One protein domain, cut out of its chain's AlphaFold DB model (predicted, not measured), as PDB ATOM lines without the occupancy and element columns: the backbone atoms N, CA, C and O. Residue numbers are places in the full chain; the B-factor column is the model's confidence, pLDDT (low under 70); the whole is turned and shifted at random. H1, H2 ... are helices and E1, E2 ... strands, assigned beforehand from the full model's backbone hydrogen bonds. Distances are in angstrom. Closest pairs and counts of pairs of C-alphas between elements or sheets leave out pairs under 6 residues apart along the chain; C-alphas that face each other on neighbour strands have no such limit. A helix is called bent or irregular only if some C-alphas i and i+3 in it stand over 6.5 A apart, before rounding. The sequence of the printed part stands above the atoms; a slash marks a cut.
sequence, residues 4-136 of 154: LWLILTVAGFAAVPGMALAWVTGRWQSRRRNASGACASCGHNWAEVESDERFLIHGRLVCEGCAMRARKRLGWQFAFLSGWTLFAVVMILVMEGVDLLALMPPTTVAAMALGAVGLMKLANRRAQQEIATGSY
ATOM      1  N   LEU A   4     108.953 157.664 122.553       66.12
ATOM      2  CA  LEU A   4     110.234 157.053 122.193       66.12
ATOM      3  C   LEU A   4     110.616 157.278 120.715       66.12
ATOM      4  O   LEU A   4     111.760 157.620 120.419       66.12
ATOM      5  N   TRP A   5     109.656 157.152 119.795       67.00
ATOM      6  CA  TRP A   5     109.861 157.370 118.358       67.00
ATOM      7  C   TRP A   5     110.168 158.833 118.037       67.00
ATOM      8  O   TRP A   5     111.004 159.132 117.180       67.00
ATOM      9  N   LEU A   6     109.527 159.758 118.753       68.88
ATOM     10  CA  LEU A   6     109.728 161.193 118.570       68.88
ATOM     11  C   LEU A   6     111.098 161.635 119.112       68.88
ATOM     12  O   LEU A   6     111.800 162.408 118.468       68.88
ATOM     13  N   ILE A   7     111.537 161.071 120.242       71.69
ATOM     14  CA  ILE A   7     112.881 161.313 120.791       71.69
ATOM     15  C   ILE A   7     113.964 160.768 119.849       71.69
ATOM     16  O   ILE A   7     114.923 161.481 119.559       71.69
ATOM     17  N   LEU A   8     113.809 159.544 119.334       67.38
ATOM     18  CA  LEU A   8     114.774 158.939 118.409       67.38
ATOM     19  C   LEU A   8     114.887 159.711 117.088       67.38
ATOM     20  O   LEU A   8     115.994 159.936 116.600       67.38
ATOM     21  N   THR A   9     113.763 160.166 116.532       67.94
ATOM     22  CA  THR A   9     113.767 160.961 115.295       67.94
ATOM     23  C   THR A   9     114.383 162.340 115.508       67.94
ATOM     24  O   THR A   9     115.269 162.727 114.749       67.94
ATOM     25  N   VAL A  10     114.015 163.057 116.572       68.75
ATOM     26  CA  VAL A  10     114.605 164.371 116.884       68.75
ATOM     27  C   VAL A  10     116.106 164.254 117.180       68.75
ATOM     28  O   VAL A  10     116.892 165.056 116.670       68.75
ATOM     29  N   ALA A  11     116.531 163.235 117.932       64.06
ATOM     30  CA  ALA A  11     117.945 162.984 118.206       64.06
ATOM     31  C   ALA A  11     118.734 162.655 116.926       64.06
ATOM     32  O   ALA A  11     119.830 163.182 116.730       64.06
ATOM     33  N   GLY A  12     118.162 161.850 116.022       61.44
ATOM     34  CA  GLY A  12     118.761 161.545 114.720       61.44
ATOM     35  C   GLY A  12     118.914 162.782 113.831       61.44
ATOM     36  O   GLY A  12     119.984 163.010 113.267       61.44
ATOM     37  N   PHE A  13     117.884 163.633 113.761       63.41
ATOM     38  CA  PHE A  13     117.913 164.860 112.957       63.41
ATOM     39  C   PHE A  13     118.865 165.927 113.508       63.41
ATOM     40  O   PHE A  13     119.465 166.652 112.720       63.41
ATOM     41  N   ALA A  14     119.043 166.025 114.827       64.50
ATOM     42  CA  ALA A  14     119.965 166.987 115.434       64.50
ATOM     43  C   ALA A  14     121.434 166.522 115.394       64.50
ATOM     44  O   ALA A  14     122.348 167.350 115.306       64.50
ATOM     45  N   ALA A  15     121.682 165.210 115.421       62.56
ATOM     46  CA  ALA A  15     123.035 164.658 115.414       62.56
ATOM     47  C   ALA A  15     123.769 164.894 114.082       62.56
ATOM     48  O   ALA A  15     124.963 165.210 114.081       62.56
ATOM     49  N   VAL A  16     123.064 164.791 112.949       65.75
ATOM     50  CA  VAL A  16     123.671 164.895 111.609       65.75
ATOM     51  C   VAL A  16     124.257 166.294 111.331       65.75
ATOM     52  O   VAL A  16     125.440 166.375 110.981       65.75
ATOM     53  N   PRO A  17     123.529 167.413 111.540       71.25
ATOM     54  CA  PRO A  17     124.076 168.759 111.356       71.25
ATOM     55  C   PRO A  17     125.217 169.078 112.328       71.25
ATOM     56  O   PRO A  17     126.203 169.703 111.935       71.25
ATOM     57  N   GLY A  18     125.115 168.623 113.582       70.31
ATOM     58  CA  GLY A  18     126.153 168.834 114.594       70.31
ATOM     59  C   GLY A  18     127.480 168.177 114.209       70.31
ATOM     60  O   GLY A  18     128.533 168.818 114.255       70.31
ATOM     61  N   MET A  19     127.431 166.926 113.739       73.81
ATOM     62  CA  MET A  19     128.613 166.229 113.224       73.81
ATOM     63  C   MET A  19     129.186 166.906 111.976       73.81
ATOM     64  O   MET A  19     130.407 167.043 111.867       73.81
ATOM     65  N   ALA A  20     128.333 167.373 111.061       72.12
ATOM     66  CA  ALA A  20     128.775 168.083 109.864       72.12
ATOM     67  C   ALA A  20     129.522 169.383 110.211       72.12
ATOM     68  O   ALA A  20     130.612 169.626 109.692       72.12
ATOM     69  N   LEU A  21     128.997 170.191 111.139       78.44
ATOM     70  CA  LEU A  21     129.647 171.426 111.595       78.44
ATOM     71  C   LEU A  21     130.970 171.157 112.320       78.44
ATOM     72  O   LEU A  21     131.972 171.823 112.044       78.44
ATOM     73  N   ALA A  22     131.008 170.160 113.205       78.25
ATOM     74  CA  ALA A  22     132.239 169.753 113.883       78.25
ATOM     75  C   ALA A  22     133.306 169.284 112.878       78.25
ATOM     76  O   ALA A  22     134.490 169.604 113.010       78.25
ATOM     77  N   TRP A  23     132.890 168.579 111.825       80.19
ATOM     78  CA  TRP A  23     133.785 168.149 110.757       80.19
ATOM     79  C   TRP A  23     134.321 169.327 109.936       80.19
ATOM     80  O   TRP A  23     135.527 169.400 109.694       80.19
ATOM     81  N   VAL A  24     133.463 170.275 109.543       81.75
ATOM     82  CA  VAL A  24     133.872 171.462 108.769       81.75
ATOM     83  C   VAL A  24     134.841 172.327 109.571       81.75
ATOM     84  O   VAL A  24     135.912 172.672 109.070       81.75
ATOM     85  N   THR A  25     134.505 172.645 110.821       86.12
ATOM     86  CA  THR A  25     135.356 173.474 111.690       86.12
ATOM     87  C   THR A  25     136.692 172.792 111.979       86.12
ATOM     88  O   THR A  25     137.746 173.417 111.829       86.12
ATOM     89  N   GLY A  26     136.679 171.487 112.270       83.69
ATOM     90  CA  GLY A  26     137.890 170.685 112.430       83.69
ATOM     91  C   GLY A  26     138.757 170.675 111.170       83.69
ATOM     92  O   GLY A  26     139.970 170.864 111.251       83.69
ATOM     93  N   ARG A  27     138.149 170.536 109.985       83.06
ATOM     94  CA  ARG A  27     138.864 170.562 108.700       83.06
ATOM     95  C   ARG A  27     139.530 171.912 108.446       83.06
ATOM     96  O   ARG A  27     140.687 171.944 108.029       83.06
ATOM     97  N   TRP A  28     138.831 173.011 108.714       85.75
ATOM     98  CA  TRP A  28     139.378 174.363 108.589       85.75
ATOM     99  C   TRP A  28     140.562 174.590 109.526       85.75
ATOM    100  O   TRP A  28     141.619 175.052 109.091       85.75
ATOM    101  N   GLN A  29     140.426 174.202 110.794       88.81
ATOM    102  CA  GLN A  29     141.500 174.340 111.772       88.81
ATOM    103  C   GLN A  29     142.722 173.489 111.400       88.81
ATOM    104  O   GLN A  29     143.851 173.976 111.450       88.81
ATOM    105  N   SER A  30     142.506 172.245 110.965       85.88
ATOM    106  CA  SER A  30     143.567 171.363 110.474       85.88
ATOM    107  C   SER A  30     144.297 171.942 109.260       85.88
ATOM    108  O   SER A  30     145.524 171.887 109.211       85.88
ATOM    109  N   ARG A  31     143.572 172.534 108.300       83.50
ATOM    110  CA  ARG A  31     144.182 173.204 107.139       83.50
ATOM    111  C   ARG A  31     145.052 174.381 107.560       83.50
ATOM    112  O   ARG A  31     146.171 174.501 107.075       83.50
ATOM    113  N   ARG A  32     144.566 175.201 108.494       86.50
ATOM    114  CA  ARG A  32     145.314 176.350 109.014       86.50
ATOM    115  C   ARG A  32     146.621 175.928 109.691       86.50
ATOM    116  O   ARG A  32     147.637 176.566 109.460       86.50
ATOM    117  N   ARG A  33     146.603 174.836 110.466       86.38
ATOM    118  CA  ARG A  33     147.808 174.278 111.110       86.38
ATOM    119  C   ARG A  33     148.812 173.726 110.096       86.38
ATOM    120  O   ARG A  33     149.994 174.017 110.204       86.38
ATOM    121  N   ASN A  34     148.350 173.007 109.071       84.81
ATOM    122  CA  ASN A  34     149.251 172.533 108.014       84.81
ATOM    123  C   ASN A  34     149.887 173.692 107.244       84.81
ATOM    124  O   ASN A  34     151.069 173.633 106.921       84.81
ATOM    125  N   ALA A  35     149.116 174.750 106.972       81.94
ATOM    126  CA  ALA A  35     149.630 175.947 106.313       81.94
ATOM    127  C   ALA A  35     150.679 176.680 107.166       81.94
ATOM    128  O   ALA A  35     151.584 177.293 106.614       81.94
ATOM    129  N   SER A  36     150.594 176.588 108.497       85.62
ATOM    130  CA  SER A  36     151.595 177.140 109.413       85.62
ATOM    131  C   SER A  36     152.774 176.200 109.687       85.62
ATOM    132  O   SER A  36     153.517 176.448 110.629       85.62
ATOM    133  N   GLY A  37     152.924 175.100 108.940       83.56
ATOM    134  CA  GLY A  37     154.009 174.145 109.170       83.56
ATOM    135  C   GLY A  37     153.855 173.331 110.458       83.56
ATOM    136  O   GLY A  37     154.848 172.898 111.026       83.56
ATOM    137  N   ALA A  38     152.625 173.080 110.911       87.75
ATOM    138  CA  ALA A  38     152.341 172.249 112.077       87.75
ATOM    139  C   ALA A  38     151.440 171.051 111.736       87.75
ATOM    140  O   ALA A  38     150.678 171.062 110.768       87.75
ATOM    141  N   CYS A  39     151.486 170.009 112.560       87.94
ATOM    142  CA  CYS A  39     150.638 168.830 112.438       87.94
ATOM    143  C   CYS A  39     149.152 169.203 112.584       87.94
ATOM    144  O   CYS A  39     148.729 169.784 113.588       87.94
ATOM    145  N   ALA A  40     148.315 168.789 111.628       88.06
ATOM    146  CA  ALA A  40     146.880 169.080 111.628       88.06
ATOM    147  C   ALA A  40     146.127 168.600 112.877       88.06
ATOM    148  O   ALA A  40     145.083 169.163 113.216       88.06
ATOM    149  N   SER A  41     146.620 167.539 113.523       88.75
ATOM    150  CA  SER A  41     145.964 166.880 114.654       88.75
ATOM    151  C   SER A  41     146.432 167.455 115.992       88.75
ATOM    152  O   SER A  41     145.639 168.073 116.702       88.75
ATOM    153  N   CYS A  42     147.720 167.310 116.319       88.50
ATOM    154  CA  CYS A  42     148.269 167.754 117.604       88.50
ATOM    155  C   CYS A  42     148.790 169.197 117.608       88.50
ATOM    156  O   CYS A  42     148.991 169.743 118.685       88.50
ATOM    157  N   GLY A  43     148.996 169.824 116.445       87.88
ATOM    158  CA  GLY A  43     149.566 171.173 116.347       87.88
ATOM    159  C   GLY A  43     151.077 171.250 116.576       87.88
ATOM    160  O   GLY A  43     151.603 172.352 116.652       87.88
ATOM    161  N   HIS A  44     151.768 170.113 116.679       87.88
ATOM    162  CA  HIS A  44     153.223 170.075 116.828       87.88
ATOM    163  C   HIS A  44     153.928 170.614 115.575       87.88
ATOM    164  O   HIS A  44     153.474 170.331 114.464       87.88
ATOM    165  N   ASN A  45     154.989 171.401 115.752       86.06
ATOM    166  CA  ASN A  45     155.678 172.096 114.668       86.06
ATOM    167  C   ASN A  45     156.610 171.139 113.914       86.06
ATOM    168  O   ASN A  45     157.375 170.407 114.530       86.06
ATOM    169  N   TRP A  46     156.561 171.148 112.583       80.12
ATOM    170  CA  TRP A  46     157.401 170.276 111.758       80.12
ATOM    171  C   TRP A  46     158.868 170.700 111.752       80.12
ATOM    172  O   TRP A  46     159.725 169.860 111.531       80.12
ATOM    173  N   ALA A  47     159.159 171.974 112.026       76.19
ATOM    174  CA  ALA A  47     160.535 172.474 112.089       76.19
ATOM    175  C   ALA A  47     161.354 171.884 113.254       76.19
ATOM    176  O   ALA A  47     162.575 171.982 113.249       76.19
ATOM    177  N   GLU A  48     160.687 171.303 114.256       72.50
ATOM    178  CA  GLU A  48     161.313 170.735 115.458       72.50
ATOM    179  C   GLU A  48     161.512 169.214 115.363       72.50
ATOM    180  O   GLU A  48     162.161 168.625 116.225       72.50
ATOM    181  N   VAL A  49     160.943 168.569 114.339       65.38
ATOM    182  CA  VAL A  49     160.956 167.113 114.183       65.38
ATOM    183  C   VAL A  49     161.934 166.743 113.082       65.38
ATOM    184  O   VAL A  49     161.719 167.063 111.918       65.38
ATOM    185  N   GLU A  50     163.003 166.057 113.471       61.03
ATOM    186  CA  GLU A  50     164.060 165.583 112.570       61.03
ATOM    187  C   GLU A  50     163.624 164.358 111.742       61.03
ATOM    188  O   GLU A  50     164.279 164.009 110.767       61.03
ATOM    189  N   SER A  51     162.497 163.715 112.092       59.94
ATOM    190  CA  SER A  51     161.920 162.644 111.278       59.94
ATOM    191  C   SER A  51     161.091 163.199 110.115       59.94
ATOM    192  O   SER A  51     160.121 163.943 110.296       59.94
ATOM    193  N   ASP A  52     161.469 162.802 108.899       58.94
ATOM    194  CA  ASP A  52     160.846 163.249 107.646       58.94
ATOM    195  C   ASP A  52     159.483 162.583 107.363       58.94
ATOM    196  O   ASP A  52     158.768 162.953 106.428       58.94
ATOM    197  N   GLU A  53     159.054 161.638 108.207       69.44
ATOM    198  CA  GLU A  53     157.841 160.862 107.970       69.44
ATOM    199  C   GLU A  53     156.557 161.656 108.253       69.44
ATOM    200  O   GLU A  53     156.052 161.788 109.379       69.44
ATOM    201  N   ARG A  54     155.980 162.187 107.174       75.00
ATOM    202  CA  ARG A  54     154.715 162.927 107.177       75.00
ATOM    203  C   ARG A  54     153.639 162.095 106.498       75.00
ATOM    204  O   ARG A  54     153.717 161.790 105.314       75.00
ATOM    205  N   PHE A  55     152.565 161.800 107.227       81.50
ATOM    206  CA  PHE A  55     151.477 160.972 106.712       81.50
ATOM    207  C   PHE A  55     150.308 161.830 106.231       81.50
ATOM    208  O   PHE A  55     149.816 162.706 106.951       81.50
ATOM    209  N   LEU A  56     149.803 161.543 105.031       79.69
ATOM    210  CA  LEU A  56     148.597 162.168 104.495       79.69
ATOM    211  C   LEU A  56     147.365 161.311 104.813       79.69
ATOM    212  O   LEU A  56     147.159 160.255 104.226       79.69
ATOM    213  N   ILE A  57     146.502 161.784 105.715       78.75
ATOM    214  CA  ILE A  57     145.285 161.064 106.121       78.75
ATOM    215  C   ILE A  57     144.064 161.956 105.900       78.75
ATOM    216  O   ILE A  57     143.936 162.982 106.553       78.75
ATOM    217  N   HIS A  58     143.125 161.575 105.028       74.31
ATOM    218  CA  HIS A  58     141.895 162.343 104.735       74.31
ATOM    219  C   HIS A  58     142.134 163.801 104.283       74.31
ATOM    220  O   HIS A  58     141.339 164.706 104.571       74.31
ATOM    221  N   GLY A  59     143.244 164.043 103.584       71.06
ATOM    222  CA  GLY A  59     143.636 165.370 103.108       71.06
ATOM    223  C   GLY A  59     144.167 166.315 104.187       71.06
ATOM    224  O   GLY A  59     144.036 167.532 104.064       71.06
ATOM    225  N   ARG A  60     144.744 165.760 105.257       81.12
ATOM    226  CA  ARG A  60     145.519 166.494 106.263       81.12
ATOM    227  C   ARG A  60     146.838 165.774 106.530       81.12
ATOM    228  O   ARG A  60     146.865 164.548 106.610       81.12
ATOM    229  N   LEU A  61     147.900 166.553 106.691       83.69
ATOM    230  CA  LEU A  61     149.220 166.082 107.088       83.69
ATOM    231  C   LEU A  61     149.268 165.904 108.602       83.69
ATOM    232  O   LEU A  61     148.882 166.796 109.363       83.69
ATOM    233  N   VAL A  62     149.699 164.733 109.039       87.25
ATOM    234  CA  VAL A  62     149.774 164.372 110.452       87.25
ATOM    235  C   VAL A  62     151.081 163.653 110.745       87.25
ATOM    236  O   VAL A  62     151.628 162.975 109.879       87.25
ATOM    237  N   CYS A  63     151.583 163.817 111.969       86.69
ATOM    238  CA  CYS A  63     152.782 163.114 112.420       86.69
ATOM    239  C   CYS A  63     152.487 161.630 112.628       86.69
ATOM    240  O   CYS A  63     151.333 161.256 112.863       86.69
ATOM    241  N   GLU A  64     153.524 160.801 112.607       83.69
ATOM    242  CA  GLU A  64     153.443 159.349 112.797       83.69
ATOM    243  C   GLU A  64     152.603 158.955 114.027       83.69
ATOM    244  O   GLU A  64     151.623 158.211 113.930       83.69
ATOM    245  N   GLY A  65     152.870 159.563 115.188       85.06
ATOM    246  CA  GLY A  65     152.113 159.288 116.414       85.06
ATOM    247  C   GLY A  65     150.621 159.650 116.328       85.06
ATOM    248  O   GLY A  65     149.789 159.062 117.030       85.06
ATOM    249  N   CYS A  66     150.249 160.607 115.473       86.88
ATOM    250  CA  CYS A  66     148.851 160.914 115.163       86.88
ATOM    251  C   CYS A  66     148.279 159.981 114.089       86.88
ATOM    252  O   CYS A  66     147.100 159.634 114.171       86.88
ATOM    253  N   ALA A  67     149.090 159.547 113.125       84.75
ATOM    254  CA  ALA A  67     148.714 158.579 112.102       84.75
ATOM    255  C   ALA A  67     148.366 157.218 112.718       84.75
ATOM    256  O   ALA A  67     147.284 156.682 112.471       84.75
ATOM    257  N   MET A  68     149.208 156.719 113.624       85.19
ATOM    258  CA  MET A  68     148.981 155.466 114.351       85.19
ATOM    259  C   MET A  68     147.712 155.514 115.206       85.19
ATOM    260  O   MET A  68     146.903 154.583 115.206       85.19
ATOM    261  N   ARG A  69     147.474 156.641 115.891       86.25
ATOM    262  CA  ARG A  69     146.220 156.865 116.626       86.25
ATOM    263  C   ARG A  69     145.007 156.919 115.701       86.25
ATOM    264  O   ARG A  69     143.958 156.385 116.059       86.25
ATOM    265  N   ALA A  70     145.136 157.532 114.526       83.25
ATOM    266  CA  ALA A  70     144.063 157.587 113.541       83.25
ATOM    267  C   ALA A  70     143.724 156.196 112.991       83.25
ATOM    268  O   ALA A  70     142.547 155.852 112.961       83.25
ATOM    269  N   ARG A  71     144.723 155.368 112.652       81.38
ATOM    270  CA  ARG A  71     144.517 153.975 112.214       81.38
ATOM    271  C   ARG A  71     143.777 153.152 113.271       81.38
ATOM    272  O   ARG A  71     142.751 152.550 112.966       81.38
ATOM    273  N   LYS A  72     144.220 153.209 114.534       83.19
ATOM    274  CA  LYS A  72     143.525 152.534 115.647       83.19
ATOM    275  C   LYS A  72     142.085 153.022 115.800       83.19
ATOM    276  O   LYS A  72     141.175 152.213 115.945       83.19
ATOM    277  N   ARG A  73     141.860 154.339 115.744       81.81
ATOM    278  CA  ARG A  73     140.513 154.916 115.851       81.81
ATOM    279  C   ARG A  73     139.615 154.492 114.688       81.81
ATOM    280  O   ARG A  73     138.453 154.208 114.940       81.81
ATOM    281  N   LEU A  74     140.133 154.425 113.463       77.50
ATOM    282  CA  LEU A  74     139.384 153.929 112.306       77.50
ATOM    283  C   LEU A  74     138.957 152.475 112.522       77.50
ATOM    284  O   LEU A  74     137.782 152.176 112.346       77.50
ATOM    285  N   GLY A  75     139.854 151.607 112.999       76.94
ATOM    286  CA  GLY A  75     139.511 150.220 113.340       76.94
ATOM    287  C   GLY A  75     138.371 150.125 114.362       76.94
ATOM    288  O   GLY A  75     137.392 149.419 114.135       76.94
ATOM    289  N   TRP A  76     138.438 150.911 115.441       80.69
ATOM    290  CA  TRP A  76     137.358 150.994 116.433       80.69
ATOM    291  C   TRP A  76     136.051 151.556 115.864       80.69
ATOM    292  O   TRP A  76     134.977 151.068 116.203       80.69
ATOM    293  N   GLN A  77     136.123 152.570 115.000       76.50
ATOM    294  CA  GLN A  77     134.947 153.143 114.343       76.50
ATOM    295  C   GLN A  77     134.271 152.131 113.423       76.50
ATOM    296  O   GLN A  77     133.051 152.023 113.463       76.50
ATOM    297  N   PHE A  78     135.044 151.367 112.646       75.25
ATOM    298  CA  PHE A  78     134.516 150.278 111.831       75.25
ATOM    299  C   PHE A  78     133.885 149.192 112.698       75.25
ATOM    300  O   PHE A  78     132.746 148.828 112.445       75.25
ATOM    301  N   ALA A  79     134.555 148.736 113.761       74.94
ATOM    302  CA  ALA A  79     133.990 147.741 114.673       74.94
ATOM    303  C   ALA A  79     132.664 148.213 115.299       74.94
ATOM    304  O   ALA A  79     131.693 147.458 115.340       74.94
ATOM    305  N   PHE A  80     132.601 149.475 115.735       77.75
ATOM    306  CA  PHE A  80     131.389 150.066 116.298       77.75
ATOM    307  C   PHE A  80     130.272 150.204 115.257       77.75
ATOM    308  O   PHE A  80     129.136 149.841 115.541       77.75
ATOM    309  N   LEU A  81     130.587 150.687 114.050       74.19
ATOM    310  CA  LEU A  81     129.630 150.786 112.944       74.19
ATOM    311  C   LEU A  81     129.067 149.413 112.585       74.19
ATOM    312  O   LEU A  81     127.850 149.270 112.559       74.19
ATOM    313  N   SER A  82     129.930 148.412 112.394       72.94
ATOM    314  CA  SER A  82     129.543 147.031 112.098       72.94
ATOM    315  C   SER A  82     128.641 146.455 113.189       72.94
ATOM    316  O   SER A  82     127.577 145.910 112.886       72.94
ATOM    317  N   GLY A  83     129.025 146.625 114.459       75.81
ATOM    318  CA  GLY A  83     128.237 146.181 115.608       75.81
ATOM    319  C   GLY A  83     126.878 146.874 115.693       75.81
ATOM    320  O   GLY A  83     125.868 146.212 115.918       75.81
ATOM    321  N   TRP A  84     126.827 148.184 115.441       75.31
ATOM    322  CA  TRP A  84     125.582 148.948 115.433       75.31
ATOM    323  C   TRP A  84     124.664 148.548 114.277       75.31
ATOM    324  O   TRP A  84     123.468 148.375 114.486       75.31
ATOM    325  N   THR A  85     125.202 148.341 113.071       72.00
ATOM    326  CA  THR A  85     124.414 147.828 111.941       72.00
ATOM    327  C   THR A  85     123.873 146.434 112.218       72.00
ATOM    328  O   THR A  85     122.702 146.187 111.950       72.00
ATOM    329  N   LEU A  86     124.679 145.541 112.802       76.19
ATOM    330  CA  LEU A  86     124.224 144.204 113.175       76.19
ATOM    331  C   LEU A  86     123.105 144.286 114.221       76.19
ATOM    332  O   LEU A  86     122.068 143.651 114.067       76.19
ATOM    333  N   PHE A  87     123.288 145.114 115.252       75.25
ATOM    334  CA  PHE A  87     122.283 145.346 116.284       75.25
ATOM    335  C   PHE A  87     120.982 145.909 115.703       75.25
ATOM    336  O   PHE A  87     119.909 145.412 116.028       75.25
ATOM    337  N   ALA A  88     121.068 146.893 114.806       70.38
ATOM    338  CA  ALA A  88     119.907 147.461 114.131       70.38
ATOM    339  C   ALA A  88     119.162 146.402 113.304       70.38
ATOM    340  O   ALA A  88     117.947 146.288 113.425       70.38
ATOM    341  N   VAL A  89     119.881 145.580 112.532       71.00
ATOM    342  CA  VAL A  89     119.295 144.475 111.752       71.00
ATOM    343  C   VAL A  89     118.593 143.463 112.661       71.00
ATOM    344  O   VAL A  89     117.459 143.079 112.384       71.00
ATOM    345  N   VAL A  90     119.227 143.067 113.771       76.50
ATOM    346  CA  VAL A  90     118.635 142.141 114.751       76.50
ATOM    347  C   VAL A  90     117.394 142.746 115.406       76.50
ATOM    348  O   VAL A  90     116.379 142.070 115.517       76.50
ATOM    349  N   MET A  91     117.436 144.017 115.813       70.94
ATOM    350  CA  MET A  91     116.288 144.688 116.427       70.94
ATOM    351  C   MET A  91     115.110 144.827 115.461       70.94
ATOM    352  O   MET A  91     113.977 144.602 115.876       70.94
ATOM    353  N   ILE A  92     115.362 145.138 114.184       68.38
ATOM    354  CA  ILE A  92     114.313 145.190 113.151       68.38
ATOM    355  C   ILE A  92     113.677 143.805 112.978       68.38
ATOM    356  O   ILE A  92     112.454 143.685 113.025       68.38
ATOM    357  N   LEU A  93     114.497 142.751 112.874       71.81
ATOM    358  CA  LEU A  93     114.018 141.366 112.784       71.81
ATOM    359  C   LEU A  93     113.159 140.953 113.989       71.81
ATOM    360  O   LEU A  93     112.164 140.256 113.811       71.81
ATOM    361  N   VAL A  94     113.536 141.369 115.202       76.31
ATOM    362  CA  VAL A  94     112.820 141.035 116.446       76.31
ATOM    363  C   VAL A  94     111.518 141.827 116.600       76.31
ATOM    364  O   VAL A  94     110.537 141.273 117.088       76.31
ATOM    365  N   MET A  95     111.498 143.107 116.215       68.94
ATOM    366  CA  MET A  95     110.356 144.004 116.443       68.94
ATOM    367  C   MET A  95     109.282 143.914 115.357       68.94
ATOM    368  O   MET A  95     108.097 143.969 115.674       68.94
ATOM    369  N   GLU A  96     109.675 143.811 114.087       63.41
ATOM    370  CA  GLU A  96     108.753 143.991 112.952       63.41
ATOM    371  C   GLU A  96     108.721 142.793 111.993       63.41
ATOM    372  O   GLU A  96     107.926 142.768 111.055       63.41
ATOM    373  N   GLY A  97     109.535 141.764 112.244       63.56
ATOM    374  CA  GLY A  97     109.634 140.589 111.384       63.56
ATOM    375  C   GLY A  97     110.373 140.867 110.069       63.56
ATOM    376  O   GLY A  97     111.013 141.900 109.879       63.56
ATOM    377  N   VAL A  98     110.329 139.904 109.143       60.97
ATOM    378  CA  VAL A  98     111.098 139.953 107.882       60.97
ATOM    379  C   VAL A  98     110.547 141.008 106.906       60.97
ATOM    380  O   VAL A  98     111.286 141.518 106.063       60.97
ATOM    381  N   ASP A  99     109.274 141.385 107.047       58.59
ATOM    382  CA  ASP A  99     108.558 142.229 106.087       58.59
ATOM    383  C   ASP A  99     109.094 143.667 106.029       58.59
ATOM    384  O   ASP A  99     109.165 144.258 104.949       58.59
ATOM    385  N   LEU A 100     109.555 144.230 107.151       54.59
ATOM    386  CA  LEU A 100     110.095 145.595 107.176       54.59
ATOM    387  C   LEU A 100     111.578 145.674 106.784       54.59
ATOM    388  O   LEU A 100     112.042 146.709 106.295       54.59
ATOM    389  N   LEU A 101     112.301 144.549 106.860       54.91
ATOM    390  CA  LEU A 101     113.644 144.406 106.289       54.91
ATOM    391  C   LEU A 101     113.632 144.558 104.754       54.91
ATOM    392  O   LEU A 101     114.629 144.964 104.160       54.91
ATOM    393  N   ALA A 102     112.495 144.269 104.109       56.06
ATOM    394  CA  ALA A 102     112.291 144.510 102.682       56.06
ATOM    395  C   ALA A 102     112.011 145.993 102.353       56.06
ATOM    396  O   ALA A 102     112.289 146.432 101.235       56.06
ATOM    397  N   LEU A 103     111.493 146.773 103.315       55.62
ATOM    398  CA  LEU A 103     111.132 148.192 103.163       55.62
ATOM    399  C   LEU A 103     112.281 149.169 103.458       55.62
ATOM    400  O   LEU A 103     112.307 150.254 102.877       55.62
ATOM    401  N   MET A 104     113.249 148.800 104.305       56.12
ATOM    402  CA  MET A 104     114.557 149.465 104.367       56.12
ATOM    403  C   MET A 104     115.576 148.633 103.592       56.12
ATOM    404  O   MET A 104     116.287 147.819 104.183       56.12
ATOM    405  N   PRO A 105     115.662 148.793 102.262       55.22
ATOM    406  CA  PRO A 105     116.493 147.912 101.480       55.22
ATOM    407  C   PRO A 105     117.961 148.116 101.886       55.22
ATOM    408  O   PRO A 105     118.396 149.266 102.053       55.22
ATOM    409  N   PRO A 106     118.762 147.038 101.976       58.06
ATOM    410  CA  PRO A 106     120.206 147.108 102.232       58.06
ATOM    411  C   PRO A 106     120.942 148.037 101.249       58.06
ATOM    412  O   PRO A 106     122.047 148.504 101.524       58.06
ATOM    413  N   THR A 107     120.302 148.377 100.128       58.06
ATOM    414  CA  THR A 107     120.752 149.373  99.156       58.06
ATOM    415  C   THR A 107     120.872 150.786  99.725       58.06
ATOM    416  O   THR A 107     121.755 151.510  99.284       58.06
ATOM    417  N   THR A 108     120.060 151.200 100.703       59.91
ATOM    418  CA  THR A 108     120.169 152.547 101.302       59.91
ATOM    419  C   THR A 108     121.414 152.670 102.176       59.91
ATOM    420  O   THR A 108     122.183 153.619 102.017       59.91
ATOM    421  N   VAL A 109     121.679 151.671 103.021       60.44
ATOM    422  CA  VAL A 109     122.913 151.580 103.820       60.44
ATOM    423  C   VAL A 109     124.135 151.475 102.903       60.44
ATOM    424  O   VAL A 109     125.108 152.209 103.085       60.44
ATOM    425  N   ALA A 110     124.062 150.639 101.862       61.28
ATOM    426  CA  ALA A 110     125.123 150.523 100.865       61.28
ATOM    427  C   ALA A 110     125.353 151.839 100.101       61.28
ATOM    428  O   ALA A 110     126.498 152.242  99.919       61.28
ATOM    429  N   ALA A 111     124.297 152.553  99.704       65.75
ATOM    430  CA  ALA A 111     124.400 153.835  99.010       65.75
ATOM    431  C   ALA A 111     125.030 154.919  99.896       65.75
ATOM    432  O   ALA A 111     125.878 155.675  99.422       65.75
ATOM    433  N   MET A 112     124.685 154.971 101.188       66.56
ATOM    434  CA  MET A 112     125.325 155.892 102.132       66.56
ATOM    435  C   MET A 112     126.803 155.552 102.344       66.56
ATOM    436  O   MET A 112     127.643 156.455 102.327       66.56
ATOM    437  N   ALA A 113     127.143 154.268 102.485       64.75
ATOM    438  CA  ALA A 113     128.527 153.821 102.625       64.75
ATOM    439  C   ALA A 113     129.358 154.147 101.371       64.75
ATOM    440  O   ALA A 113     130.428 154.750 101.474       64.75
ATOM    441  N   LEU A 114     128.840 153.831 100.180       69.19
ATOM    442  CA  LEU A 114     129.477 154.153  98.901       69.19
ATOM    443  C   LEU A 114     129.630 155.667  98.708       69.19
ATOM    444  O   LEU A 114     130.690 156.126  98.281       69.19
ATOM    445  N   GLY A 115     128.613 156.452  99.076       70.50
ATOM    446  CA  GLY A 115     128.663 157.912  99.045       70.50
ATOM    447  C   GLY A 115     129.746 158.479  99.966       70.50
ATOM    448  O   GLY A 115     130.550 159.310  99.539       70.50
ATOM    449  N   ALA A 116     129.833 157.988 101.205       69.12
ATOM    450  CA  ALA A 116     130.857 158.398 102.164       69.12
ATOM    451  C   ALA A 116     132.273 158.061 101.668       69.12
ATOM    452  O   ALA A 116     133.157 158.923 101.689       69.12
ATOM    453  N   VAL A 117     132.484 156.848 101.149       72.88
ATOM    454  CA  VAL A 117     133.769 156.429 100.563       72.88
ATOM    455  C   VAL A 117     134.118 157.280  99.340       72.88
ATOM    456  O   VAL A 117     135.262 157.719  99.201       72.88
ATOM    457  N   GLY A 118     133.143 157.574  98.476       70.12
ATOM    458  CA  GLY A 118     133.316 158.449  97.318       70.12
ATOM    459  C   GLY A 118     133.766 159.857  97.715       70.12
ATOM    460  O   GLY A 118     134.747 160.369  97.170       70.12
ATOM    461  N   LEU A 119     133.123 160.453  98.723       75.19
ATOM    462  CA  LEU A 119     133.511 161.755  99.271       75.19
ATOM    463  C   LEU A 119     134.918 161.728  99.882       75.19
ATOM    464  O   LEU A 119     135.695 162.660  99.663       75.19
ATOM    465  N   MET A 120     135.285 160.657 100.593       70.25
ATOM    466  CA  MET A 120     136.639 160.490 101.136       70.25
ATOM    467  C   MET A 120     137.691 160.378 100.029       70.25
ATOM    468  O   MET A 120     138.718 161.056 100.097       70.25
ATOM    469  N   LYS A 121     137.436 159.585  98.980       76.62
ATOM    470  CA  LYS A 121     138.337 159.474  97.820       76.62
ATOM    471  C   LYS A 121     138.493 160.811  97.103       76.62
ATOM    472  O   LYS A 121     139.607 161.186  96.745       76.62
ATOM    473  N   LEU A 122     137.407 161.558  96.931       78.44
ATOM    474  CA  LEU A 122     137.444 162.873  96.293       78.44
ATOM    475  C   LEU A 122     138.211 163.895  97.148       78.44
ATOM    476  O   LEU A 122     138.991 164.684  96.614       78.44
ATOM    477  N   ALA A 123     138.068 163.836  98.474       73.44
ATOM    478  CA  ALA A 123     138.865 164.635  99.402       73.44
ATOM    479  C   ALA A 123     140.361 164.277  99.347       73.44
ATOM    480  O   ALA A 123     141.191 165.186  99.386       73.44
ATOM    481  N   ASN A 124     140.702 162.990  99.210       74.00
ATOM    482  CA  ASN A 124     142.085 162.539  99.038       74.00
ATOM    483  C   ASN A 124     142.675 163.013  97.704       74.00
ATOM    484  O   ASN A 124     143.776 163.555  97.702       74.00
ATOM    485  N   ARG A 125     141.932 162.904  96.594       78.31
ATOM    486  CA  ARG A 125     142.380 163.399  95.279       78.31
ATOM    487  C   ARG A 125     142.643 164.903  95.285       78.31
ATOM    488  O   ARG A 125     143.671 165.335  94.781       78.31
ATOM    489  N   ARG A 126     141.755 165.698  95.893       78.06
ATOM    490  CA  ARG A 126     141.962 167.152  96.026       78.06
ATOM    491  C   ARG A 126     143.209 167.479  96.842       78.06
ATOM    492  O   ARG A 126     143.964 168.358  96.455       78.06
ATOM    493  N   ALA A 127     143.445 166.760  97.935       68.19
ATOM    494  CA  ALA A 127     144.644 166.967  98.738       68.19
ATOM    495  C   ALA A 127     145.924 166.568  97.989       68.19
ATOM    496  O   ALA A 127     146.914 167.283  98.067       68.19
ATOM    497  N   GLN A 128     145.899 165.474  97.221       72.50
ATOM    498  CA  GLN A 128     147.019 165.089  96.357       72.50
ATOM    499  C   GLN A 128     147.296 166.140  95.278       72.50
ATOM    500  O   GLN A 128     148.452 166.463  95.036       72.50
ATOM    501  N   GLN A 129     146.252 166.716  94.677       77.44
ATOM    502  CA  GLN A 129     146.403 167.825  93.734       77.44
ATOM    503  C   GLN A 129     147.014 169.058  94.406       77.44
ATOM    504  O   GLN A 129     147.959 169.611  93.864       77.44
ATOM    505  N   GLU A 130     146.544 169.446  95.599       69.81
ATOM    506  CA  GLU A 130     147.101 170.576  96.363       69.81
ATOM    507  C   GLU A 130     148.604 170.376  96.683       69.81
ATOM    508  O   GLU A 130     149.365 171.346  96.675       69.81
ATOM    509  N   ILE A 131     149.047 169.133  96.924       67.50
ATOM    510  CA  ILE A 131     150.466 168.781  97.121       67.50
ATOM    511  C   ILE A 131     151.238 168.853  95.801       67.50
ATOM    512  O   ILE A 131     152.288 169.490  95.748       67.50
ATOM    513  N   ALA A 132     150.703 168.262  94.731       69.12
ATOM    514  CA  ALA A 132     151.335 168.249  93.414       69.12
ATOM    515  C   ALA A 132     151.497 169.658  92.817       69.12
ATOM    516  O   ALA A 132     152.477 169.920  92.127       69.12
ATOM    517  N   THR A 133     150.578 170.586  93.106       72.38
ATOM    518  CA  THR A 133     150.667 171.990  92.672       72.38
ATOM    519  C   THR A 133     151.573 172.848  93.559       72.38
ATOM    520  O   THR A 133     151.654 174.055  93.348       72.38
ATOM    521  N   GLY A 134     152.240 172.263  94.559       61.53
ATOM    522  CA  GLY A 134     153.212 172.962  95.400       61.53
ATOM    523  C   GLY A 134     152.605 173.885  96.457       61.53
ATOM    524  O   GLY A 134     153.303 174.740  96.995       61.53
ATOM    525  N   SER A 135     151.332 173.693  96.820       64.75
ATOM    526  CA  SER A 135     150.680 174.465  97.898       64.75
ATOM    527  C   SER A 135     151.302 174.192  99.280       64.75
ATOM    528  O   SER A 135     151.037 174.910 100.242       64.75
ATOM    529  N   TYR A 136     152.129 173.149  99.372       60.69
ATOM    530  CA  TYR A 136     152.888 172.746 100.549       60.69
ATOM    531  C   TYR A 136     154.375 172.650 100.174       60.69
ATOM    532  O   TYR A 136     154.861 171.555  99.890       60.69
TER     533      TYR A 136
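What this domain is: This is residues 4 to 136 of the 154 residues of an uncharacterized protein of Gemmatimonadetes bacterium (UniProt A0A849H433). Look for an open, rod-shaped frame: three long helices, H1, H2 and H4, are spread round a hollow middle like the edges of a loose triangle, with no contact among them. The small hairpin E1 E2 lies between their ends at one end of the rod, H1 and H4 running toward it and H2 away from it, while short H3 lies at the other end, on the way from H2 to H4. The printed part has 133 residues with four named helices and two named strands, in the order H1 E1 E2 H2 H3 H4; the sheet is E1 - E2, antiparallel, and the class is mostly helix. The whole is loose, with a radius of gyration of the C-alphas of 19.4 A and spans of 60 by 27 by 23 A.

How they stand to each other: Begin with H1, residues 4 to 35, which touches no helix. Its closest C-alpha to E2, residues 60 to 63, is that of Asn 34, 6.5 A from that of Leu 61. E2 forms a hairpin with E1, residues 54 to 57, antiparallel at 135 degrees; look for N 55 and O 62 at 3.0 A and N 57 and O 60 at 2.9 A. The closest C-alphas of E1 and H2, residues 64 to 96, are those of Phe 55 and Ala 67, 6.5 A apart. With its residues 89 to 93 alone, H2 touches H3, residues 98 to 101, closest at the C-alphas of Ile 92 and Leu 101, 6.9 A. H4, residues 106 to 132, is apart from H1, H2 and H3; its closest C-alpha to E2 is that of Ala 127, 7.6 A from that of Arg 60. In H4 every O i to N i+4 pair is within hydrogen-bond range, in H1 26 of 28 and in H2 28 of 29; H3 is too short for such a pair, but its one O i to N i+3 pair is within range.

Where its parts are: Find C-alpha 4 at (110.234, 157.053, 122.193); from there H1 runs 46.5 A to C-alpha 35, neither bent nor irregular, but only just: C-alphas 14 and 17 are 6.1 A apart. E1 measures 9.7 A and E2 10.1 A. H2 begins at C-alpha 64, (153.443, 159.349, 112.797), and measures 47.3 A. H3 measures 5.4 A, and H4 38.6 A, ending at C-alpha 132, (151.335, 168.249, 93.414).

The domain as a whole: The C-alphas of Glu 48 and Asp 99, the two farthest apart, are 60.7 A from each other. The printed part has no cut. The link from H1 to E1, residues 36 to 53, is long; the others are tight. The mean pLDDT of the printed part is 73.7, and 46 residues are under 70, among them 95 to 114.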